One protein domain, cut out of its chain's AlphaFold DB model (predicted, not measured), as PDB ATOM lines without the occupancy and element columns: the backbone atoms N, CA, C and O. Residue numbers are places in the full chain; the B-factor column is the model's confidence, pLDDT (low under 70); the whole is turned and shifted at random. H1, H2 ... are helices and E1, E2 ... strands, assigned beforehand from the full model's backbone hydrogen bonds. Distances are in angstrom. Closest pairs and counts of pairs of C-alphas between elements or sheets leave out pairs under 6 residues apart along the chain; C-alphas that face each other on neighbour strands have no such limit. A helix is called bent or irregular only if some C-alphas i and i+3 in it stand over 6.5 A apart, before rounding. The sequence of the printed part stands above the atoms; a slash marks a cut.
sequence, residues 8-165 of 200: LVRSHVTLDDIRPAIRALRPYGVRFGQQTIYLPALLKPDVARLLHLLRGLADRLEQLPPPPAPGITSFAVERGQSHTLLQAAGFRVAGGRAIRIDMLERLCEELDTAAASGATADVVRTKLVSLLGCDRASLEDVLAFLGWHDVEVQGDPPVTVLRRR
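Overview. This is residues 8 to 165 of the 200 residues of an uncharacterized protein of Alphaproteobacteria bacterium 62-8 (UniProt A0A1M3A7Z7). An elongated body has the small sheet E2 E4 E3 in its middle; H4 and H3 lie toward one end, and toward the other come the helical hairpin H5 and H6, H7 across H6, and the strand hairpin E5 and E6. H1 lies off to one side, apart from the other named elements. The printed part has 158 residues with seven named helices and six named strands, in the order H1 E1 H2 H3 E2 H4 E3 E4 H5 H6 H7 E5 E6; the class is mixed and both sheets are antiparallel. The whole is compact, with a radius of gyration of the C-alphas of 17.4 A, and spans 61 by 39 by 24 A.

Along the chain. H1, residues 19 to 28, begins at C-alpha 19 (-18.909, -49.257, -53.757) and is irregular, but only just: C-alphas 24 and 27 are 6.9 A apart. E1 is residues 36 to 38, H2 40 to 43, and H3 45 to 58, 19.8 A long. E2 is residues 74 to 76, H4 83 to 88, E3 91 to 94 and E4 97 to 100. H5, residues 101 to 117, is 24.5 A long, H6, 121 to 132, 16.2 A, and H7, 136 to 146, 15.2 A. E5, residues 148 to 153, is 15.1 A long; E6, 159 to 164, is 16.3 A long and ends at C-alpha 164 (-36.198, -44.730, -40.012).

Arrangement. Inner strand E4 is antiparallel to E2, with N 75 and O 98 2.9 A apart, and forms a hairpin with E3, with N 92 and O 99 2.8 A apart. E2, H4 and E3 form a split strand-helix-strand unit, two strands running the same way with E4 between them; its crossover is right-handed. H4 is on the sheet at a height of 5.7 A, and H3 touches it at a steep tilt of 54 degrees, closest at C-alphas His 52 and Ala 88, 5.0 A. On the opposite face H5 stands up from the sheet at 60 degrees, and H7 is on the same face as H5. H5 and H6 touch at a shallow tilt of 16 degrees, opposite ways, closest at C-alphas Leu 107 and Leu 128, 6.8 A. Residues 125 to 129 of H6 touch H7, about perpendicular at 85 degrees, closest at C-alphas Val 129 and Arg 136, 6.4 A. In the hairpin E5 and E6, N 151 and O 161 are 2.9 A apart; the closest C-alphas of H6 and E6, Ala 121 and Val 161, are 4.6 A apart. H2 only just touches H5, with 3 pairs of C-alphas within 8 A, the closest Pro 40 and Asp 102, 7.4 A. E1 pairs with no named strand; residues 8 to 9 pair antiparallel with its residues 36 to 37. Every O i to N i+4 pair is within hydrogen-bond range in H3, H4, H5, H6 and H7, and 4 of 6 in H1; H2 is too short for such a pair.

Size, cuts and confidence. The two C-alphas farthest apart, Glu 62 and Asp 156, are 62.1 A apart. The printed part has no cut; the link from H3 to E2, 15 residues, is long. The mean pLDDT of the printed part is 94.0, and no printed residue is under 70.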
ATOM      1  N   LEU A   8     -26.765 -34.910 -56.781       92.50
ATOM      2  CA  LEU A   8     -27.642 -35.963 -57.286       92.50
ATOM      3  C   LEU A   8     -28.398 -36.607 -56.130       92.50
ATOM      4  O   LEU A   8     -27.792 -37.051 -55.155       92.50
ATOM      5  N   VAL A   9     -29.725 -36.690 -56.242       90.75
ATOM      6  CA  VAL A   9     -30.541 -37.384 -55.240       90.75
ATOM      7  C   VAL A   9     -30.199 -38.871 -55.276       90.75
ATOM      8  O   VAL A   9     -30.330 -39.525 -56.312       90.75
ATOM      9  N   ARG A  10     -29.780 -39.427 -54.137       89.62
ATOM     10  CA  ARG A  10     -29.268 -40.801 -54.061       89.62
ATOM     11  C   ARG A  10     -30.301 -41.846 -54.484       89.62
ATOM     12  O   ARG A  10     -29.928 -42.851 -55.072       89.62
ATOM     13  N   SER A  11     -31.592 -41.602 -54.250       87.94
ATOM     14  CA  SER A  11     -32.673 -42.502 -54.681       87.94
ATOM     15  C   SER A  11     -32.831 -42.604 -56.203       87.94
ATOM     16  O   SER A  11     -33.428 -43.570 -56.672       87.94
ATOM     17  N   HIS A  12     -32.311 -41.638 -56.970       88.06
ATOM     18  CA  HIS A  12     -32.346 -41.652 -58.438       88.06
ATOM     19  C   HIS A  12     -31.154 -42.395 -59.053       88.06
ATOM     20  O   HIS A  12     -31.118 -42.602 -60.263       88.06
ATOM     21  N   VAL A  13     -30.176 -42.811 -58.245       86.56
ATOM     22  CA  VAL A  13     -29.009 -43.556 -58.722       86.56
ATOM     23  C   VAL A  13     -29.381 -45.028 -58.871       86.56
ATOM     24  O   VAL A  13     -29.787 -45.679 -57.910       86.56
ATOM     25  N   THR A  14     -29.227 -45.559 -60.082       86.25
ATOM     26  CA  THR A  14     -29.642 -46.922 -60.456       86.25
ATOM     27  C   THR A  14     -28.504 -47.945 -60.419       86.25
ATOM     28  O   THR A  14     -28.623 -49.005 -61.020       86.25
ATOM     29  N   LEU A  15     -27.385 -47.634 -59.761       81.00
ATOM     30  CA  LEU A  15     -26.243 -48.545 -59.665       81.00
ATOM     31  C   LEU A  15     -26.550 -49.703 -58.706       81.00
ATOM     32  O   LEU A  15     -26.897 -49.461 -57.551       81.00
ATOM     33  N   ASP A  16     -26.355 -50.939 -59.174       80.50
ATOM     34  CA  ASP A  16     -26.538 -52.151 -58.363       80.50
ATOM     35  C   ASP A  16     -25.525 -52.233 -57.210       80.50
ATOM     36  O   ASP A  16     -25.882 -52.559 -56.078       80.50
ATOM     37  N   ASP A  17     -24.260 -51.887 -57.481       87.75
ATOM     38  CA  ASP A  17     -23.215 -51.733 -56.469       87.75
ATOM     39  C   ASP A  17     -22.577 -50.345 -56.569       87.75
ATOM     40  O   ASP A  17     -21.913 -49.997 -57.546       87.75
ATOM     41  N   ILE A  18     -22.767 -49.542 -55.524       89.38
ATOM     42  CA  ILE A  18     -22.236 -48.180 -55.446       89.38
ATOM     43  C   ILE A  18     -20.781 -48.135 -54.947       89.38
ATOM     44  O   ILE A  18     -20.113 -47.109 -55.091       89.38
ATOM     45  N   ARG A  19     -20.252 -49.226 -54.373       92.44
ATOM     46  CA  ARG A  19     -18.909 -49.257 -53.757       92.44
ATOM     47  C   ARG A  19     -17.779 -48.932 -54.743       92.44
ATOM     48  O   ARG A  19     -16.908 -48.142 -54.362       92.44
ATOM     49  N   PRO A  20     -17.772 -49.442 -55.995       94.25
ATOM     50  CA  PRO A  20     -16.757 -49.062 -56.975       94.25
ATOM     51  C   PRO A  20     -16.788 -47.562 -57.289       94.25
ATOM     52  O   PRO A  20     -15.740 -46.917 -57.294       94.25
ATOM     53  N   ALA A  21     -17.985 -46.984 -57.458       92.56
ATOM     54  CA  ALA A  21     -18.156 -45.555 -57.717       92.56
ATOM     55  C   ALA A  21     -17.657 -44.698 -56.543       92.56
ATOM     56  O   ALA A  21     -16.968 -43.703 -56.759       92.56
ATOM     57  N   ILE A  22     -17.931 -45.115 -55.300       93.62
ATOM     58  CA  ILE A  22     -17.398 -44.451 -54.101       93.62
ATOM     59  C   ILE A  22     -15.872 -44.448 -54.122       93.62
ATOM     60  O   ILE A  22     -15.261 -43.392 -53.952       93.62
ATOM     61  N   ARG A  23     -15.244 -45.610 -54.340       95.25
ATOM     62  CA  ARG A  23     -13.779 -45.732 -54.346       95.25
ATOM     63  C   ARG A  23     -13.139 -44.875 -55.440       95.25
ATOM     64  O   ARG A  23     -12.105 -44.267 -55.186       95.25
ATOM     65  N   ALA A  24     -13.759 -44.818 -56.617       95.62
ATOM     66  CA  ALA A  24     -13.254 -44.060 -57.754       95.62
ATOM     67  C   ALA A  24     -13.413 -42.542 -57.581       95.62
ATOM     68  O   ALA A  24     -12.509 -41.796 -57.932       95.62
ATOM     69  N   LEU A  25     -14.543 -42.074 -57.036       95.50
ATOM     70  CA  LEU A  25     -14.894 -40.648 -57.046       95.50
ATOM     71  C   LEU A  25     -14.556 -39.904 -55.749       95.50
ATOM     72  O   LEU A  25     -14.366 -38.687 -55.770       95.50
ATOM     73  N   ARG A  26     -14.443 -40.608 -54.615       95.31
ATOM     74  CA  ARG A  26     -14.107 -39.992 -53.320       95.31
ATOM     75  C   ARG A  26     -12.775 -39.217 -53.330       95.31
ATOM     76  O   ARG A  26     -12.765 -38.132 -52.747       95.31
ATOM     77  N   PRO A  27     -11.686 -39.686 -53.979       97.19
ATOM     78  CA  PRO A  27     -10.437 -38.919 -54.074       97.19
ATOM     79  C   PRO A  27     -10.594 -37.569 -54.787       97.19
ATOM     80  O   PRO A  27      -9.874 -36.627 -54.478       97.19
ATOM     81  N   TYR A  28     -11.575 -37.450 -55.686       96.25
ATOM     82  CA  TYR A  28     -11.876 -36.224 -56.434       96.25
ATOM     83  C   TYR A  28     -12.890 -35.317 -55.719       96.25
ATOM     84  O   TYR A  28     -13.461 -34.409 -56.317       96.25
ATOM     85  N   GLY A  29     -13.142 -35.560 -54.429       94.62
ATOM     86  CA  GLY A  29     -13.986 -34.707 -53.596       94.62
ATOM     87  C   GLY A  29     -15.483 -35.005 -53.669       94.62
ATOM     88  O   GLY A  29     -16.256 -34.307 -53.013       94.62
ATOM     89  N   VAL A  30     -15.915 -36.038 -54.402       96.00
ATOM     90  CA  VAL A  30     -17.326 -36.452 -54.414       96.00
ATOM     91  C   VAL A  30     -17.684 -37.093 -53.073       96.00
ATOM     92  O   VAL A  30     -17.044 -38.045 -52.616       96.00
ATOM     93  N   ARG A  31     -18.735 -36.582 -52.438       95.81
ATOM     94  CA  ARG A  31     -19.304 -37.117 -51.201       95.81
ATOM     95  C   ARG A  31     -20.541 -37.935 -51.513       95.81
ATOM     96  O   ARG A  31     -21.415 -37.500 -52.252       95.81
ATOM     97  N   PHE A  32     -20.617 -39.112 -50.906       95.12
ATOM     98  CA  PHE A  32     -21.764 -40.007 -50.991       95.12
ATOM     99  C   PHE A  32     -22.539 -39.921 -49.683       95.12
ATOM    100  O   PHE A  32     -22.365 -40.754 -48.793       95.12
ATOM    101  N   GLY A  33     -23.352 -38.874 -49.570       93.56
ATOM    102  CA  GLY A  33     -24.260 -38.679 -48.452       93.56
ATOM    103  C   GLY A  33     -25.394 -39.701 -48.445       93.56
ATOM    104  O   GLY A  33     -25.585 -40.476 -49.387       93.56
ATOM    105  N   GLN A  34     -26.154 -39.725 -47.362       92.56
ATOM    106  CA  GLN A  34     -27.329 -40.567 -47.202       92.56
ATOM    107  C   GLN A  34     -28.454 -40.192 -48.162       92.56
ATOM    108  O   GLN A  34     -29.139 -41.075 -48.682       92.56
ATOM    109  N   GLN A  35     -28.648 -38.894 -48.390       93.00
ATOM    110  CA  GLN A  35     -29.721 -38.385 -49.241       93.00
ATOM    111  C   GLN A  35     -29.212 -37.973 -50.618       93.00
ATOM    112  O   GLN A  35     -29.929 -38.117 -51.612       93.00
ATOM    113  N   THR A  36     -27.974 -37.488 -50.680       94.44
ATOM    114  CA  THR A  36     -27.426 -36.802 -51.846       94.44
ATOM    115  C   THR A  36     -25.983 -37.224 -52.098       94.44
ATOM    116  O   THR A  36     -25.170 -37.328 -51.181       94.44
ATOM    117  N   ILE A  37     -25.639 -37.434 -53.365       95.19
ATOM    118  CA  ILE A  37     -24.255 -37.531 -53.827       95.19
ATOM    119  C   ILE A  37     -23.874 -36.160 -54.373       95.19
ATOM    120  O   ILE A  37     -24.564 -35.654 -55.254       95.19
ATOM    121  N   TYR A  38     -22.830 -35.523 -53.849       96.31
ATOM    122  CA  TYR A  38     -22.547 -34.120 -54.160       96.31
ATOM    123  C   TYR A  38     -21.064 -33.766 -54.062       96.31
ATOM    124  O   TYR A  38     -20.273 -34.479 -53.445       96.31
ATOM    125  N   LEU A  39     -20.692 -32.637 -54.661       96.69
ATOM    126  CA  LEU A  39     -19.363 -32.035 -54.552       96.69
ATOM    127  C   LEU A  39     -19.410 -30.849 -53.572       96.69
ATOM    128  O   LEU A  39     -19.949 -29.801 -53.926       96.69
ATOM    129  N   PRO A  40     -18.814 -30.939 -52.366       96.00
ATOM    130  CA  PRO A  40     -18.857 -29.856 -51.378       96.00
ATOM    131  C   PRO A  40     -18.284 -28.530 -51.885       96.00
ATOM    132  O   PRO A  40     -18.754 -27.464 -51.499       96.00
ATOM    133  N   ALA A  41     -17.292 -28.582 -52.781       95.75
ATOM    134  CA  ALA A  41     -16.702 -27.389 -53.386       95.75
ATOM    135  C   ALA A  41     -17.722 -26.552 -54.178       95.75
ATOM    136  O   ALA A  41     -17.575 -25.333 -54.247       95.75
ATOM    137  N   LEU A  42     -18.764 -27.191 -54.721       95.38
ATOM    138  CA  LEU A  42     -19.820 -26.536 -55.491       95.38
ATOM    139  C   LEU A  42     -20.902 -25.892 -54.609       95.38
ATOM    140  O   LEU A  42     -21.678 -25.081 -55.096       95.38
ATOM    141  N   LEU A  43     -20.918 -26.191 -53.303       95.25
ATOM    142  CA  LEU A  43     -21.825 -25.567 -52.329       95.25
ATOM    143  C   LEU A  43     -21.290 -24.238 -51.765       95.25
ATOM    144  O   LEU A  43     -21.938 -23.608 -50.920       95.25
ATOM    145  N   LYS A  44     -20.085 -23.820 -52.175       94.81
ATOM    146  CA  LYS A  44     -19.543 -22.503 -51.820       94.81
ATOM    147  C   LYS A  44     -20.427 -21.408 -52.434       94.81
ATOM    148  O   LYS A  44     -20.807 -21.565 -53.592       94.81
ATOM    149  N   PRO A  45     -20.717 -20.302 -51.718       93.62
ATOM    150  CA  PRO A  45     -21.702 -19.311 -52.159       93.62
ATOM    151  C   PRO A  45     -21.492 -18.793 -53.587       93.62
ATOM    152  O   PRO A  45     -22.432 -18.788 -54.377       93.62
ATOM    153  N   ASP A  46     -20.259 -18.436 -53.950       94.81
ATOM    154  CA  ASP A  46     -19.963 -17.902 -55.285       94.81
ATOM    155  C   ASP A  46     -20.179 -18.936 -56.395       94.81
ATOM    156  O   ASP A  46     -20.697 -18.612 -57.464       94.81
ATOM    157  N   VAL A  47     -19.830 -20.195 -56.120       95.56
ATOM    158  CA  VAL A  47     -19.985 -21.298 -57.073       95.56
ATOM    159  C   VAL A  47     -21.458 -21.671 -57.217       95.56
ATOM    160  O   VAL A  47     -21.951 -21.774 -58.336       95.56
ATOM    161  N   ALA A  48     -22.185 -21.789 -56.106       95.44
ATOM    162  CA  ALA A  48     -23.623 -22.048 -56.105       95.44
ATOM    163  C   ALA A  48     -24.401 -20.951 -56.853       95.44
ATOM    164  O   ALA A  48     -25.318 -21.250 -57.616       95.44
ATOM    165  N   ARG A  49     -23.996 -19.682 -56.704       94.81
ATOM    166  CA  ARG A  49     -24.584 -18.561 -57.451       94.81
ATOM    167  C   ARG A  49     -24.341 -18.676 -58.956       94.81
ATOM    168  O   ARG A  49     -25.262 -18.433 -59.734       94.81
ATOM    169  N   LEU A  50     -23.131 -19.056 -59.371       95.75
ATOM    170  CA  LEU A  50     -22.831 -19.306 -60.781       95.75
ATOM    171  C   LEU A  50     -23.663 -20.474 -61.328       95.75
ATOM    172  O   LEU A  50     -24.245 -20.350 -62.399       95.75
ATOM    173  N   LEU A  51     -23.765 -21.582 -60.590       95.75
ATOM    174  CA  LEU A  51     -24.559 -22.746 -60.996       95.75
ATOM    175  C   LEU A  51     -26.053 -22.419 -61.103       95.75
ATOM    176  O   LEU A  51     -26.693 -22.841 -62.062       95.75
ATOM    177  N   HIS A  52     -26.598 -21.623 -60.179       95.06
ATOM    178  CA  HIS A  52     -27.965 -21.091 -60.262       95.06
ATOM    179  C   HIS A  52     -28.186 -20.278 -61.544       95.06
ATOM    180  O   HIS A  52     -29.176 -20.479 -62.245       95.06
ATOM    181  N   LEU A  53     -27.235 -19.406 -61.895       95.56
ATOM    182  CA  LEU A  53     -27.291 -18.620 -63.128       95.56
ATOM    183  C   LEU A  53     -27.203 -19.498 -64.381       95.56
ATOM    184  O   LEU A  53     -28.031 -19.363 -65.280       95.56
ATOM    185  N   LEU A  54     -26.255 -20.437 -64.422       95.25
ATOM    186  CA  LEU A  54     -26.124 -21.395 -65.522       95.25
ATOM    187  C   LEU A  54     -27.387 -22.244 -65.677       95.25
ATOM    188  O   LEU A  54     -27.818 -22.504 -66.800       95.25
ATOM    189  N   ARG A  55     -28.022 -22.627 -64.564       95.12
ATOM    190  CA  ARG A  55     -29.296 -23.341 -64.589       95.12
ATOM    191  C   ARG A  55     -30.411 -22.494 -65.184       95.12
ATOM    192  O   ARG A  55     -31.131 -22.989 -66.043       95.12
ATOM    193  N   GLY A  56     -30.525 -21.233 -64.773       94.69
ATOM    194  CA  GLY A  56     -31.502 -20.299 -65.334       94.69
ATOM    195  C   GLY A  56     -31.343 -20.104 -66.841       94.69
ATOM    196  O   GLY A  56     -32.334 -20.120 -67.571       94.69
ATOM    197  N   LEU A  57     -30.097 -19.997 -67.314       93.94
ATOM    198  CA  LEU A  57     -29.781 -19.925 -68.743       93.94
ATOM    199  C   LEU A  57     -30.157 -21.215 -69.480       93.94
ATOM    200  O   LEU A  57     -30.756 -21.157 -70.554       93.94
ATOM    201  N   ALA A  58     -29.843 -22.378 -68.903       93.38
ATOM    202  CA  ALA A  58     -30.195 -23.674 -69.479       93.38
ATOM    203  C   ALA A  58     -31.718 -23.877 -69.571       93.38
ATOM    204  O   ALA A  58     -32.207 -24.401 -70.573       93.38
ATOM    205  N   ASP A  59     -32.456 -23.411 -68.561       92.31
ATOM    206  CA  ASP A  59     -33.922 -23.437 -68.515       92.31
ATOM    207  C   ASP A  59     -34.564 -22.302 -69.350       92.31
ATOM    208  O   ASP A  59     -35.787 -22.241 -69.455       92.31
ATOM    209  N   ARG A  60     -33.756 -21.433 -69.984       93.81
ATOM    210  CA  ARG A  60     -34.179 -20.295 -70.828       93.81
ATOM    211  C   ARG A  60     -35.169 -19.359 -70.133       93.81
ATOM    212  O   ARG A  60     -36.127 -18.890 -70.744       93.81
ATOM    213  N   LEU A  61     -34.940 -19.095 -68.851       93.81
ATOM    214  CA  LEU A  61     -35.794 -18.197 -68.082       93.81
ATOM    215  C   LEU A  61     -35.614 -16.755 -68.568       93.81
ATOM    216  O   LEU A  61     -34.497 -16.245 -68.591       93.81
ATOM    217  N   GLU A  62     -36.719 -16.087 -68.903       92.88
ATOM    218  CA  GLU A  62     -36.713 -14.654 -69.236       92.88
ATOM    219  C   GLU A  62     -36.320 -13.799 -68.026       92.88
ATOM    220  O   GLU A  62     -35.627 -12.793 -68.156       92.88
ATOM    221  N   GLN A  63     -36.740 -14.228 -66.832       92.38
ATOM    222  CA  GLN A  63     -36.396 -13.608 -65.560       92.38
ATOM    223  C   GLN A  63     -35.880 -14.676 -64.598       92.38
ATOM    224  O   GLN A  63     -36.600 -15.602 -64.220       92.38
ATOM    225  N   LEU A  64     -34.616 -14.545 -64.202       94.12
ATOM    226  CA  LEU A  64     -33.998 -15.417 -63.213       94.12
ATOM    227  C   LEU A  64     -34.334 -14.901 -61.804       94.12
ATOM    228  O   LEU A  64     -33.894 -13.799 -61.462       94.12
ATOM    229  N   PRO A  65     -35.059 -15.663 -60.963       93.56
ATOM    230  CA  PRO A  65     -35.247 -15.277 -59.569       93.56
ATOM    231  C   PRO A  65     -33.895 -15.194 -58.842       93.56
ATOM    232  O   PRO A  65     -32.971 -15.949 -59.179       93.56
ATOM    233  N   PRO A  66     -33.750 -14.312 -57.838       92.06
ATOM    234  CA  PRO A  66     -32.511 -14.210 -57.081       92.06
ATOM    235  C   PRO A  66     -32.199 -15.542 -56.377       92.06
ATOM    236  O   PRO A  66     -33.113 -16.209 -55.885       92.06
ATOM    237  N   PRO A  67     -30.922 -15.959 -56.321       91.50
ATOM    238  CA  PRO A  67     -30.537 -17.137 -55.555       91.50
ATOM    239  C   PRO A  67     -30.733 -16.888 -54.050       91.50
ATOM    240  O   PRO A  67     -30.726 -15.731 -53.612       91.50
ATOM    241  N   PRO A  68     -30.829 -17.952 -53.232       92.75
ATOM    242  CA  PRO A  68     -30.832 -17.823 -51.779       92.75
ATOM    243  C   PRO A  68     -29.622 -17.030 -51.265       92.75
ATOM    244  O   PRO A  68     -28.511 -17.167 -51.784       92.75
ATOM    245  N   ALA A  69     -29.831 -16.216 -50.226       91.56
ATOM    246  CA  ALA A  69     -28.767 -15.388 -49.672       91.56
ATOM    247  C   ALA A  69     -27.640 -16.246 -49.053       91.56
ATOM    248  O   ALA A  69     -27.917 -17.281 -48.431       91.56
ATOM    249  N   PRO A  70     -26.367 -15.823 -49.175       89.94
ATOM    250  CA  PRO A  70     -25.255 -16.493 -48.512       89.94
ATOM    251  C   PRO A  70     -25.481 -16.613 -46.999       89.94
ATOM    252  O   PRO A  70     -25.998 -15.702 -46.363       89.94
ATOM    253  N   GLY A  71     -25.072 -17.741 -46.418       89.69
ATOM    254  CA  GLY A  71     -25.199 -18.004 -44.979       89.69
ATOM    255  C   GLY A  71     -26.537 -18.611 -44.545       89.69
ATOM    256  O   GLY A  71     -26.589 -19.215 -43.477       89.69
ATOM    257  N   ILE A  72     -27.588 -18.554 -45.371       93.19
ATOM    258  CA  ILE A  72     -28.850 -19.242 -45.070       93.19
ATOM    259  C   ILE A  72     -28.673 -20.751 -45.256       93.19
ATOM    260  O   ILE A  72     -28.237 -21.220 -46.310       93.19
ATOM    261  N   THR A  73     -29.038 -21.523 -44.230       94.38
ATOM    262  CA  THR A  73     -28.927 -22.988 -44.231       94.38
ATOM    263  C   THR A  73     -30.215 -23.699 -44.598       94.38
ATOM    264  O   THR A  73     -30.164 -24.772 -45.200       94.38
ATOM    265  N   SER A  74     -31.365 -23.106 -44.288       97.19
ATOM    266  CA  SER A  74     -32.650 -23.591 -44.764       97.19
ATOM    267  C   SER A  74     -33.741 -22.524 -44.698       97.19
ATOM    268  O   SER A  74     -33.624 -21.564 -43.939       97.19
ATOM    269  N   PHE A  75     -34.798 -22.691 -45.491       97.06
ATOM    270  CA  PHE A  75     -35.953 -21.789 -45.541       97.06
ATOM    271  C   PHE A  75     -37.182 -22.504 -46.121       97.06
ATOM    272  O   PHE A  75     -37.052 -23.523 -46.803       97.06
ATOM    273  N   ALA A  76     -38.381 -21.999 -45.825       96.88
ATOM    274  CA  ALA A  76     -39.625 -22.549 -46.365       96.88
ATOM    275  C   ALA A  76     -39.702 -22.323 -47.883       96.88
ATOM    276  O   ALA A  76     -39.375 -21.238 -48.360       96.88
ATOM    277  N   VAL A  77     -40.124 -23.338 -48.638       96.00
ATOM    278  CA  VAL A  77     -40.288 -23.213 -50.091       96.00
ATOM    279  C   VAL A  77     -41.597 -22.499 -50.388       96.00
ATOM    280  O   VAL A  77     -42.665 -22.918 -49.943       96.00
ATOM    281  N   GLU A  78     -41.525 -21.432 -51.173       93.44
ATOM    282  CA  GLU A  78     -42.715 -20.716 -51.626       93.44
ATOM    283  C   GLU A  78     -43.339 -21.395 -52.849       93.44
ATOM    284  O   GLU A  78     -42.668 -22.057 -53.650       93.44
ATOM    285  N   ARG A  79     -44.651 -21.203 -53.035       89.00
ATOM    286  CA  ARG A  79     -45.354 -21.727 -54.211       89.00
ATOM    287  C   ARG A  79     -44.745 -21.160 -55.492       89.00
ATOM    288  O   ARG A  79     -44.629 -19.952 -55.646       89.00
ATOM    289  N   GLY A  80     -44.408 -22.050 -56.422       85.81
ATOM    290  CA  GLY A  80     -43.831 -21.689 -57.718       85.81
ATOM    291  C   GLY A  80     -42.304 -21.598 -57.736       85.81
ATOM    292  O   GLY A  80     -41.738 -21.445 -58.816       85.81
ATOM    293  N   GLN A  81     -41.616 -21.748 -56.596       89.00
ATOM    294  CA  GLN A  81     -40.155 -21.836 -56.606       89.00
ATOM    295  C   GLN A  81     -39.688 -23.095 -57.341       89.00
ATOM    296  O   GLN A  81     -40.134 -24.214 -57.075       89.00
ATOM    297  N   SER A  82     -38.752 -22.913 -58.271       92.06
ATOM    298  CA  SER A  82     -38.215 -24.018 -59.053       92.06
ATOM    299  C   SER A  82     -37.266 -24.875 -58.215       92.06
ATOM    300  O   SER A  82     -36.195 -24.432 -57.795       92.06
ATOM    301  N   HIS A  83     -37.624 -26.147 -58.033       91.62
ATOM    302  CA  HIS A  83     -36.777 -27.117 -57.339       91.62
ATOM    303  C   HIS A  83     -35.437 -27.338 -58.056       91.62
ATOM    304  O   HIS A  83     -34.438 -27.601 -57.392       91.62
ATOM    305  N   THR A  84     -35.387 -27.215 -59.386       91.38
ATOM    306  CA  THR A  84     -34.140 -27.388 -60.152       91.38
ATOM    307  C   THR A  84     -33.187 -26.214 -59.952       91.38
ATOM    308  O   THR A  84     -31.982 -26.435 -59.837       91.38
ATOM    309  N   LEU A  85     -33.708 -24.985 -59.836       94.06
ATOM    310  CA  LEU A  85     -32.908 -23.813 -59.463       94.06
ATOM    311  C   LEU A  85     -32.375 -23.945 -58.035       94.06
ATOM    312  O   LEU A  85     -31.183 -23.757 -57.806       94.06
ATOM    313  N   LEU A  86     -33.226 -24.350 -57.088       95.12
ATOM    314  CA  LEU A  86     -32.807 -24.595 -55.705       95.12
ATOM    315  C   LEU A  86     -31.720 -25.679 -55.624       95.12
ATOM    316  O   LEU A  86     -30.726 -25.501 -54.919       95.12
ATOM    317  N   GLN A  87     -31.862 -26.759 -56.394       94.19
ATOM    318  CA  GLN A  87     -30.850 -27.813 -56.495       94.19
ATOM    319  C   GLN A  87     -29.525 -27.298 -57.064       94.19
ATOM    320  O   GLN A  87     -28.469 -27.610 -56.511       94.19
ATOM    321  N   ALA A  88     -29.568 -26.485 -58.121       94.06
ATOM    322  CA  ALA A  88     -28.380 -25.847 -58.687       94.06
ATOM    323  C   ALA A  88     -27.703 -24.890 -57.690       94.06
ATOM    324  O   ALA A  88     -26.478 -24.820 -57.635       94.06
ATOM    325  N   ALA A  89     -28.492 -24.219 -56.848       95.19
ATOM    326  CA  ALA A  89     -28.012 -23.373 -55.758       95.19
ATOM    327  C   ALA A  89     -27.517 -24.161 -54.524       95.19
ATOM    328  O   ALA A  89     -27.150 -23.558 -53.515       95.19
ATOM    329  N   GLY A  90     -27.496 -25.498 -54.570       95.38
ATOM    330  CA  GLY A  90     -26.969 -26.334 -53.488       95.38
ATOM    331  C   GLY A  90     -27.973 -26.686 -52.385       95.38
ATOM    332  O   GLY A  90     -27.562 -27.102 -51.297       95.38
ATOM    333  N   PHE A  91     -29.273 -26.546 -52.648       96.38
ATOM    334  CA  PHE A  91     -30.352 -26.882 -51.719       96.38
ATOM    335  C   PHE A  91     -31.132 -28.112 -52.179       96.38
ATOM    336  O   PHE A  91     -31.329 -28.353 -53.365       96.38
ATOM    337  N   ARG A  92     -31.652 -28.882 -51.229       95.19
ATOM    338  CA  ARG A  92     -32.617 -29.953 -51.481       95.19
ATOM    339  C   ARG A  92     -33.930 -29.613 -50.797       95.19
ATOM    340  O   ARG A  92     -33.940 -29.222 -49.633       95.19
ATOM    341  N   VAL A  93     -35.029 -29.794 -51.520       95.31
ATOM    342  CA  VAL A  93     -36.371 -29.653 -50.956       95.31
ATOM    343  C   VAL A  93     -36.751 -30.942 -50.226       95.31
ATOM    344  O   VAL A  93     -36.706 -32.025 -50.814       95.31
ATOM    345  N   ALA A  94     -37.104 -30.824 -48.950       94.88
ATOM    346  CA  ALA A  94     -37.582 -31.903 -48.093       94.88
ATOM    347  C   ALA A  94     -38.701 -31.363 -47.193       94.88
ATOM    348  O   ALA A  94     -38.518 -30.325 -46.567       94.88
ATOM    349  N   GLY A  95     -39.860 -32.028 -47.160       93.88
ATOM    350  CA  GLY A  95     -40.982 -31.611 -46.303       93.88
ATOM    351  C   GLY A  95     -41.432 -30.158 -46.513       93.88
ATOM    352  O   GLY A  95     -41.676 -29.451 -45.552       93.88
ATOM    353  N   GLY A  96     -41.436 -29.658 -47.757       95.06
ATOM    354  CA  GLY A  96     -41.792 -28.258 -48.051       95.06
ATOM    355  C   GLY A  96     -40.718 -27.219 -47.691       95.06
ATOM    356  O   GLY A  96     -40.954 -26.019 -47.824       95.06
ATOM    357  N   ARG A  97     -39.520 -27.649 -47.279       96.31
ATOM    358  CA  ARG A  97     -38.405 -26.776 -46.898       96.31
ATOM    359  C   ARG A  97     -37.193 -26.989 -47.800       96.31
ATOM    360  O   ARG A  97     -36.823 -28.125 -48.082       96.31
ATOM    361  N   ALA A  98     -36.549 -25.911 -48.235       97.19
ATOM    362  CA  ALA A  98     -35.261 -25.962 -48.911       97.19
ATOM    363  C   ALA A  98     -34.158 -25.999 -47.853       97.19
ATOM    364  O   ALA A  98     -34.065 -25.097 -47.024       97.19
ATOM    365  N   ILE A  99     -33.322 -27.034 -47.867       97.81
ATOM    366  CA  ILE A  99     -32.237 -27.241 -46.901       97.81
ATOM    367  C   ILE A  99     -30.937 -27.387 -47.684       97.81
ATOM    368  O   ILE A  99     -30.890 -28.156 -48.646       97.81
ATOM    369  N   ARG A 100     -29.877 -26.668 -47.300       97.06
ATOM    370  CA  ARG A 100     -28.564 -26.845 -47.933       97.06
ATOM    371  C   ARG A 100     -28.134 -28.307 -47.843       97.06
ATOM    372  O   ARG A 100     -28.321 -28.949 -46.810       97.06
ATOM    373  N   ILE A 101     -27.535 -28.826 -48.910       97.44
ATOM    374  CA  ILE A 101     -27.198 -30.251 -49.007       97.44
ATOM    375  C   ILE A 101     -26.257 -30.694 -47.878       97.44
ATOM    376  O   ILE A 101     -26.510 -31.717 -47.251       97.44
ATOM    377  N   ASP A 102     -25.223 -29.915 -47.560       96.25
ATOM    378  CA  ASP A 102     -24.314 -30.199 -46.440       96.25
ATOM    379  C   ASP A 102     -25.045 -30.267 -45.091       96.25
ATOM    380  O   ASP A 102     -24.758 -31.136 -44.266       96.25
ATOM    381  N   MET A 103     -26.029 -29.392 -44.886       97.31
ATOM    382  CA  MET A 103     -26.815 -29.362 -43.655       97.31
ATOM    383  C   MET A 103     -27.832 -30.486 -43.560       97.31
ATOM    384  O   MET A 103     -28.031 -31.039 -42.479       97.31
ATOM    385  N   LEU A 104     -28.417 -30.877 -44.688       97.62
ATOM    386  CA  LEU A 104     -29.293 -32.034 -44.755       97.62
ATOM    387  C   LEU A 104     -28.539 -33.336 -44.450       97.62
ATOM    388  O   LEU A 104     -29.062 -34.189 -43.735       97.62
ATOM    389  N   GLU A 105     -27.318 -33.493 -44.965       97.44
ATOM    390  CA  GLU A 105     -26.498 -34.674 -44.672       97.44
ATOM    391  C   GLU A 105     -26.080 -34.722 -43.200       97.44
ATOM    392  O   GLU A 105     -26.184 -35.780 -42.579       97.44
ATOM    393  N   ARG A 106     -25.719 -33.574 -42.607       97.00
ATOM    394  CA  ARG A 106     -25.454 -33.480 -41.163       97.00
ATOM    395  C   ARG A 106     -26.692 -33.811 -40.328       97.00
ATOM    396  O   ARG A 106     -26.577 -34.521 -39.338       97.00
ATOM    397  N   LEU A 107     -27.877 -33.348 -40.728       97.62
ATOM    398  CA  LEU A 107     -29.131 -33.722 -40.067       97.62
ATOM    399  C   LEU A 107     -29.357 -35.241 -40.102       97.62
ATOM    400  O   LEU A 107     -29.769 -35.822 -39.101       97.62
ATOM    401  N   CYS A 108     -29.076 -35.893 -41.232       96.94
ATOM    402  CA  CYS A 108     -29.222 -37.345 -41.344       96.94
ATOM    403  C   CYS A 108     -28.204 -38.096 -40.470       96.94
ATOM    404  O   CYS A 108     -28.558 -39.091 -39.844       96.94
ATOM    405  N   GLU A 109     -26.964 -37.611 -40.392       96.69
ATOM    406  CA  GLU A 109     -25.928 -38.170 -39.513       96.69
ATOM    407  C   GLU A 109     -26.311 -38.065 -38.028       96.69
ATOM    408  O   GLU A 109     -26.128 -39.019 -37.267       96.69
ATOM    409  N   GLU A 110     -26.911 -36.946 -37.618       97.00
ATOM    410  CA  GLU A 110     -27.429 -36.758 -36.258       97.00
ATOM    411  C   GLU A 110     -28.577 -37.721 -35.933       97.00
ATOM    412  O   GLU A 110     -28.615 -38.300 -34.846       97.00
ATOM    413  N   LEU A 111     -29.486 -37.942 -36.886       96.94
ATOM    414  CA  LEU A 111     -30.576 -38.906 -36.738       96.94
ATOM    415  C   LEU A 111     -30.067 -40.344 -36.598       96.94
ATOM    416  O   LEU A 111     -30.529 -41.072 -35.719       96.94
ATOM    417  N   ASP A 112     -29.097 -40.755 -37.416       95.50
ATOM    418  CA  ASP A 112     -28.499 -42.091 -37.309       95.50
ATOM    419  C   ASP A 112     -27.743 -42.272 -35.990       95.50
ATOM    420  O   ASP A 112     -27.873 -43.310 -35.337       95.50
ATOM    421  N   THR A 113     -26.997 -41.251 -35.562       96.19
ATOM    422  CA  THR A 113     -26.284 -41.262 -34.276       96.19
ATOM    423  C   THR A 113     -27.259 -41.409 -33.111       96.19
ATOM    424  O   THR A 113     -27.043 -42.229 -32.217       96.19
ATOM    425  N   ALA A 114     -28.363 -40.660 -33.137       94.75
ATOM    426  CA  ALA A 114     -29.424 -40.759 -32.144       94.75
ATOM    427  C   ALA A 114     -30.115 -42.132 -32.146       94.75
ATOM    428  O   ALA A 114     -30.386 -42.698 -31.086       94.75
ATOM    429  N   ALA A 115     -30.369 -42.697 -33.328       94.00
ATOM    430  CA  ALA A 115     -30.972 -44.017 -33.465       94.00
ATOM    431  C   ALA A 115     -30.056 -45.139 -32.947       94.00
ATOM    432  O   ALA A 115     -30.555 -46.153 -32.447       94.00
ATOM    433  N   ALA A 116     -28.738 -44.972 -33.077       94.12
ATOM    434  CA  ALA A 116     -27.741 -45.905 -32.559       94.12
ATOM    435  C   ALA A 116     -27.582 -45.804 -31.034       94.12
ATOM    436  O   ALA A 116     -27.437 -46.830 -30.374       94.12
ATOM    437  N   SER A 117     -27.640 -44.592 -30.471       93.44
ATOM    438  CA  SER A 117     -27.514 -44.370 -29.024       93.44
ATOM    439  C   SER A 117     -28.807 -44.593 -28.239       93.44
ATOM    440  O   SER A 117     -28.757 -44.712 -27.018       93.44
ATOM    441  N   GLY A 118     -29.960 -44.651 -28.914       90.88
ATOM    442  CA  GLY A 118     -31.266 -44.744 -28.257       90.88
ATOM    443  C   GLY A 118     -31.719 -43.426 -27.626       90.88
ATOM    444  O   GLY A 118     -32.497 -43.440 -26.676       90.88
ATOM    445  N   ALA A 119     -31.226 -42.289 -28.131       94.19
ATOM    446  CA  ALA A 119     -31.615 -40.973 -27.635       94.19
ATOM    447  C   ALA A 119     -33.128 -40.739 -27.775       94.19
ATOM    448  O   ALA A 119     -33.752 -41.134 -28.766       94.19
ATOM    449  N   THR A 120     -33.708 -40.055 -26.787       95.75
ATOM    450  CA  THR A 120     -35.141 -39.756 -26.781       95.75
ATOM    451  C   THR A 120     -35.499 -38.784 -27.898       95.75
ATOM    452  O   THR A 120     -34.735 -37.878 -28.250       95.75
ATOM    453  N   ALA A 121     -36.688 -38.957 -28.461       96.06
ATOM    454  CA  ALA A 121     -37.108 -38.218 -29.637       96.06
ATOM    455  C   ALA A 121     -37.183 -36.695 -29.389       96.06
ATOM    456  O   ALA A 121     -36.847 -35.915 -30.278       96.06
ATOM    457  N   ASP A 122     -37.541 -36.252 -28.178       95.62
ATOM    458  CA  ASP A 122     -37.580 -34.826 -27.814       95.62
ATOM    459  C   ASP A 122     -36.195 -34.167 -27.760       95.62
ATOM    460  O   ASP A 122     -36.019 -33.042 -28.245       95.62
ATOM    461  N   VAL A 123     -35.190 -34.870 -27.225       95.81
ATOM    462  CA  VAL A 123     -33.802 -34.374 -27.191       95.81
ATOM    463  C   VAL A 123     -33.278 -34.208 -28.614       95.81
ATOM    464  O   VAL A 123     -32.692 -33.176 -28.955       95.81
ATOM    465  N   VAL A 124     -33.550 -35.193 -29.472       97.31
ATOM    466  CA  VAL A 124     -33.150 -35.156 -30.882       97.31
ATOM    467  C   VAL A 124     -33.843 -34.005 -31.607       97.31
ATOM    468  O   VAL A 124     -33.172 -33.200 -32.250       97.31
ATOM    469  N   ARG A 125     -35.165 -33.858 -31.459       97.19
ATOM    470  CA  ARG A 125     -35.932 -32.776 -32.098       97.19
ATOM    471  C   ARG A 125     -35.433 -31.393 -31.714       97.19
ATOM    472  O   ARG A 125     -35.278 -30.551 -32.593       97.19
ATOM    473  N   THR A 126     -35.120 -31.173 -30.438       97.50
ATOM    474  CA  THR A 126     -34.572 -29.895 -29.955       97.50
ATOM    475  C   THR A 126     -33.272 -29.544 -30.684       97.50
ATOM    476  O   THR A 126     -33.096 -28.423 -31.167       97.50
ATOM    477  N   LYS A 127     -32.383 -30.530 -30.843       96.75
ATOM    478  CA  LYS A 127     -31.128 -30.365 -31.583       96.75
ATOM    479  C   LYS A 127     -31.367 -30.090 -33.072       96.75
ATOM    480  O   LYS A 127     -30.717 -29.217 -33.641       96.75
ATOM    481  N   LEU A 128     -32.304 -30.803 -33.699       97.44
ATOM    482  CA  LEU A 128     -32.594 -30.666 -35.131       97.44
ATOM    483  C   LEU A 128     -33.294 -29.348 -35.484       97.44
ATOM    484  O   LEU A 128     -32.949 -28.739 -36.496       97.44
ATOM    485  N   VAL A 129     -34.212 -28.872 -34.637       97.31
ATOM    486  CA  VAL A 129     -34.827 -27.538 -34.745       97.31
ATOM    487  C   VAL A 129     -33.748 -26.454 -34.754       97.31
ATOM    488  O   VAL A 129     -33.738 -25.597 -35.638       97.31
ATOM    489  N   SER A 130     -32.790 -26.532 -33.823       95.88
ATOM    490  CA  SER A 130     -31.669 -25.590 -33.758       95.88
ATOM    491  C   SER A 130     -30.748 -25.691 -34.980       95.88
ATOM    492  O   SER A 130     -30.347 -24.667 -35.527       95.88
ATOM    493  N   LEU A 131     -30.455 -26.909 -35.446       95.62
ATOM    494  CA  LEU A 131     -29.601 -27.152 -36.611       95.62
ATOM    495  C   LEU A 131     -30.183 -26.556 -37.902       95.62
ATOM    496  O   LEU A 131     -29.441 -26.011 -38.721       95.62
ATOM    497  N   LEU A 132     -31.496 -26.688 -38.098       94.94
ATOM    498  CA  LEU A 132     -32.175 -26.185 -39.289       94.94
ATOM    499  C   LEU A 132     -32.582 -24.714 -39.168       94.94
ATOM    500  O   LEU A 132     -32.706 -24.044 -40.192       94.94
ATOM    501  N   GLY A 133     -32.802 -24.201 -37.958       94.88
ATOM    502  CA  GLY A 133     -33.397 -22.879 -37.767       94.88
ATOM    503  C   GLY A 133     -34.853 -22.847 -38.245       94.88
ATOM    504  O   GLY A 133     -35.235 -21.983 -39.036       94.88
ATOM    505  N   CYS A 134     -35.654 -23.834 -37.832       95.81
ATOM    506  CA  CYS A 134     -37.081 -23.935 -38.153       95.81
ATOM    507  C   CYS A 134     -37.918 -24.223 -36.907       95.81
ATOM    508  O   CYS A 134     -37.387 -24.613 -35.874       95.81
ATOM    509  N   ASP A 135     -39.234 -24.062 -37.000       96.38
ATOM    510  CA  ASP A 135     -40.151 -24.506 -35.956       96.38
ATOM    511  C   ASP A 135     -40.309 -26.041 -35.936       96.38
ATOM    512  O   ASP A 135     -39.842 -26.762 -36.829       96.38
ATOM    513  N   ARG A 136     -40.974 -26.548 -34.892       96.44
ATOM    514  CA  ARG A 136     -41.173 -27.987 -34.685       96.44
ATOM    515  C   ARG A 136     -42.089 -28.613 -35.738       96.44
ATOM    516  O   ARG A 136     -41.803 -29.728 -36.154       96.44
ATOM    517  N   ALA A 137     -43.131 -27.919 -36.199       96.75
ATOM    518  CA  ALA A 137     -44.034 -28.469 -37.212       96.75
ATOM    519  C   ALA A 137     -43.297 -28.654 -38.547       96.75
ATOM    520  O   ALA A 137     -43.320 -29.746 -39.111       96.75
ATOM    521  N   SER A 138     -42.521 -27.645 -38.963       96.69
ATOM    522  CA  SER A 138     -41.633 -27.751 -40.128       96.69
ATOM    523  C   SER A 138     -40.643 -28.918 -40.015       96.69
ATOM    524  O   SER A 138     -40.335 -29.573 -41.012       96.69
ATOM    525  N   LEU A 139     -40.113 -29.189 -38.815       97.88
ATOM    526  CA  LEU A 139     -39.225 -30.333 -38.605       97.88
ATOM    527  C   LEU A 139     -39.961 -31.668 -38.799       97.88
ATOM    528  O   LEU A 139     -39.395 -32.559 -39.431       97.88
ATOM    529  N   GLU A 140     -41.186 -31.824 -38.289       97.75
ATOM    530  CA  GLU A 140     -41.947 -33.072 -38.464       97.75
ATOM    531  C   GLU A 140     -42.197 -33.379 -39.947       97.75
ATOM    532  O   GLU A 140     -42.014 -34.522 -40.370       97.75
ATOM    533  N   ASP A 141     -42.511 -32.368 -40.762       97.75
ATOM    534  CA  ASP A 141     -42.683 -32.539 -42.212       97.75
ATOM    535  C   ASP A 141     -41.389 -33.025 -42.888       97.75
ATOM    536  O   ASP A 141     -41.411 -33.901 -43.765       97.75
ATOM    537  N   VAL A 142     -40.235 -32.500 -42.460       97.44
ATOM    538  CA  VAL A 142     -38.916 -32.946 -42.936       97.44
ATOM    539  C   VAL A 142     -38.633 -34.384 -42.493       97.44
ATOM    540  O   VAL A 142     -38.204 -35.199 -43.314       97.44
ATOM    541  N   LEU A 143     -38.882 -34.726 -41.225       97.44
ATOM    542  CA  LEU A 143     -38.672 -36.078 -40.694       97.44
ATOM    543  C   LEU A 143     -39.547 -37.101 -41.422       97.44
ATOM    544  O   LEU A 143     -39.028 -38.114 -41.903       97.44
ATOM    545  N   ALA A 144     -40.835 -36.798 -41.590       96.50
ATOM    546  CA  ALA A 144     -41.778 -37.634 -42.321       96.50
ATOM    547  C   ALA A 144     -41.335 -37.842 -43.778       96.50
ATOM    548  O   ALA A 144     -41.303 -38.980 -44.259       96.50
ATOM    549  N   PHE A 145     -40.902 -36.776 -44.463       95.19
ATOM    550  CA  PHE A 145     -40.364 -36.861 -45.824       95.19
ATOM    551  C   PHE A 145     -39.122 -37.763 -45.915       95.19
ATOM    552  O   PHE A 145     -38.966 -38.531 -46.867       95.19
ATOM    553  N   LEU A 146     -38.237 -37.702 -44.918       94.81
ATOM    554  CA  LEU A 146     -37.038 -38.543 -44.835       94.81
ATOM    555  C   LEU A 146     -37.337 -39.990 -44.387       94.81
ATOM    556  O   LEU A 146     -36.442 -40.846 -44.417       94.81
ATOM    557  N   GLY A 147     -38.590 -40.275 -44.020       95.12
ATOM    558  CA  GLY A 147     -39.070 -41.581 -43.580       95.12
ATOM    559  C   GLY A 147     -38.796 -41.877 -42.106       95.12
ATOM    560  O   GLY A 147     -38.769 -43.048 -41.728       95.12
ATOM    561  N   TRP A 148     -38.558 -40.858 -41.287       96.50
ATOM    562  CA  TRP A 148     -38.407 -40.989 -39.840       96.50
ATOM    563  C   TRP A 148     -39.760 -40.865 -39.144       96.50
ATOM    564  O   TRP A 148     -40.622 -40.105 -39.576       96.50
ATOM    565  N   HIS A 149     -39.953 -41.656 -38.094       95.56
ATOM    566  CA  HIS A 149     -41.176 -41.686 -37.297       95.56
ATOM    567  C   HIS A 149     -40.851 -42.058 -35.853       95.56
ATOM    568  O   HIS A 149     -39.795 -42.633 -35.570       95.56
ATOM    569  N   ASP A 150     -41.780 -41.736 -34.962       96.00
ATOM    570  CA  ASP A 150     -41.708 -42.115 -33.561       96.00
ATOM    571  C   ASP A 150     -41.993 -43.605 -33.374       96.00
ATOM    572  O   ASP A 150     -42.883 -44.183 -34.005       96.00
ATOM    573  N   VAL A 151     -41.217 -44.218 -32.487       95.12
ATOM    574  CA  VAL A 151     -41.412 -45.584 -32.014       95.12
ATOM    575  C   VAL A 151     -41.313 -45.561 -30.499       95.12
ATOM    576  O   VAL A 151     -40.293 -45.148 -29.945       95.12
ATOM    577  N   GLU A 152     -42.365 -46.022 -29.836       94.06
ATOM    578  CA  GLU A 152     -42.327 -46.281 -28.404       94.06
ATOM    579  C   GLU A 152     -41.526 -47.554 -28.144       94.06
ATOM    580  O   GLU A 152     -41.789 -48.617 -28.713       94.06
ATOM    581  N   VAL A 153     -40.520 -47.436 -27.288       92.12
ATOM    582  CA  VAL A 153     -39.733 -48.563 -26.809       92.12
ATOM    583  C   VAL A 153     -40.228 -48.896 -25.413       92.12
ATOM    584  O   VAL A 153     -40.257 -48.037 -24.531       92.12
ATOM    585  N   GLN A 154     -40.631 -50.155 -25.232       87.06
ATOM    586  CA  GLN A 154     -41.046 -50.664 -23.933       87.06
ATOM    587  C   GLN A 154     -39.882 -50.550 -22.945       87.06
ATOM    588  O   GLN A 154     -38.788 -51.060 -23.185       87.06
ATOM    589  N   GLY A 155     -40.147 -49.859 -21.844       78.69
ATOM    590  CA  GLY A 155     -39.241 -49.604 -20.736       78.69
ATOM    591  C   GLY A 155     -40.054 -49.155 -19.525       78.69
ATOM    592  O   GLY A 155     -41.270 -48.986 -19.627       78.69
ATOM    593  N   ASP A 156     -39.385 -48.964 -18.393       77.75
ATOM    594  CA  ASP A 156     -39.994 -48.405 -17.187       77.75
ATOM    595  C   ASP A 156     -39.212 -47.147 -16.768       77.75
ATOM    596  O   ASP A 156     -38.146 -47.273 -16.156       77.75
ATOM    597  N   PRO A 157     -39.656 -45.931 -17.155       84.44
ATOM    598  CA  PRO A 157     -40.834 -45.603 -17.976       84.44
ATOM    599  C   PRO A 157     -40.635 -45.859 -19.491       84.44
ATOM    600  O   PRO A 157     -39.495 -45.967 -19.954       84.44
ATOM    601  N   PRO A 158     -41.721 -45.930 -20.291       88.00
ATOM    602  CA  PRO A 158     -41.627 -46.046 -21.745       88.00
ATOM    603  C   PRO A 158     -41.006 -44.787 -22.353       88.00
ATOM    604  O   PRO A 158     -41.250 -43.666 -21.902       88.00
ATOM    605  N   VAL A 159     -40.203 -44.975 -23.402       93.31
ATOM    606  CA  VAL A 159     -39.460 -43.889 -24.053       93.31
ATOM    607  C   VAL A 159     -39.736 -43.894 -25.549       93.31
ATOM    608  O   VAL A 159     -39.649 -44.929 -26.208       93.31
ATOM    609  N   THR A 160     -40.007 -42.717 -26.103       95.62
ATOM    610  CA  THR A 160     -40.155 -42.530 -27.547       95.62
ATOM    611  C   THR A 160     -38.804 -42.233 -28.184       95.62
ATOM    612  O   THR A 160     -38.083 -41.329 -27.749       95.62
ATOM    613  N   VAL A 161     -38.468 -42.959 -29.248       95.88
ATOM    614  CA  VAL A 161     -37.254 -42.751 -30.053       95.88
ATOM    615  C   VAL A 161     -37.613 -42.582 -31.527       95.88
ATOM    616  O   VAL A 161     -38.634 -43.087 -31.991       95.88
ATOM    617  N   LEU A 162     -36.751 -41.909 -32.290       96.25
ATOM    618  CA  LEU A 162     -36.914 -41.790 -33.739       96.25
ATOM    619  C   LEU A 162     -36.315 -43.008 -34.448       96.25
ATOM    620  O   LEU A 162     -35.161 -43.380 -34.219       96.25
ATOM    621  N   ARG A 163     -37.082 -43.611 -35.358       95.50
ATOM    622  CA  ARG A 163     -36.614 -44.695 -36.231       95.50
ATOM    623  C   ARG A 163     -36.907 -44.387 -37.689       95.50
ATOM    624  O   ARG A 163     -37.934 -43.811 -38.041       95.50
ATOM    625  N   ARG A 164     -36.007 -44.827 -38.567       94.06
ATOM    626  CA  ARG A 164     -36.198 -44.730 -40.012       94.06
ATOM    627  C   ARG A 164     -36.979 -45.932 -40.528       94.06
ATOM    628  O   ARG A 164     -36.616 -47.082 -40.281       94.06
ATOM    629  N   ARG A 165     -38.025 -45.679 -41.308       87.75
ATOM    630  CA  ARG A 165     -38.775 -46.715 -42.013       87.75
ATOM    631  C   ARG A 165     -37.905 -47.274 -43.138       87.75
ATOM    632  O   ARG A 165     -37.670 -46.612 -44.150       87.75
TER     633      ARG A 165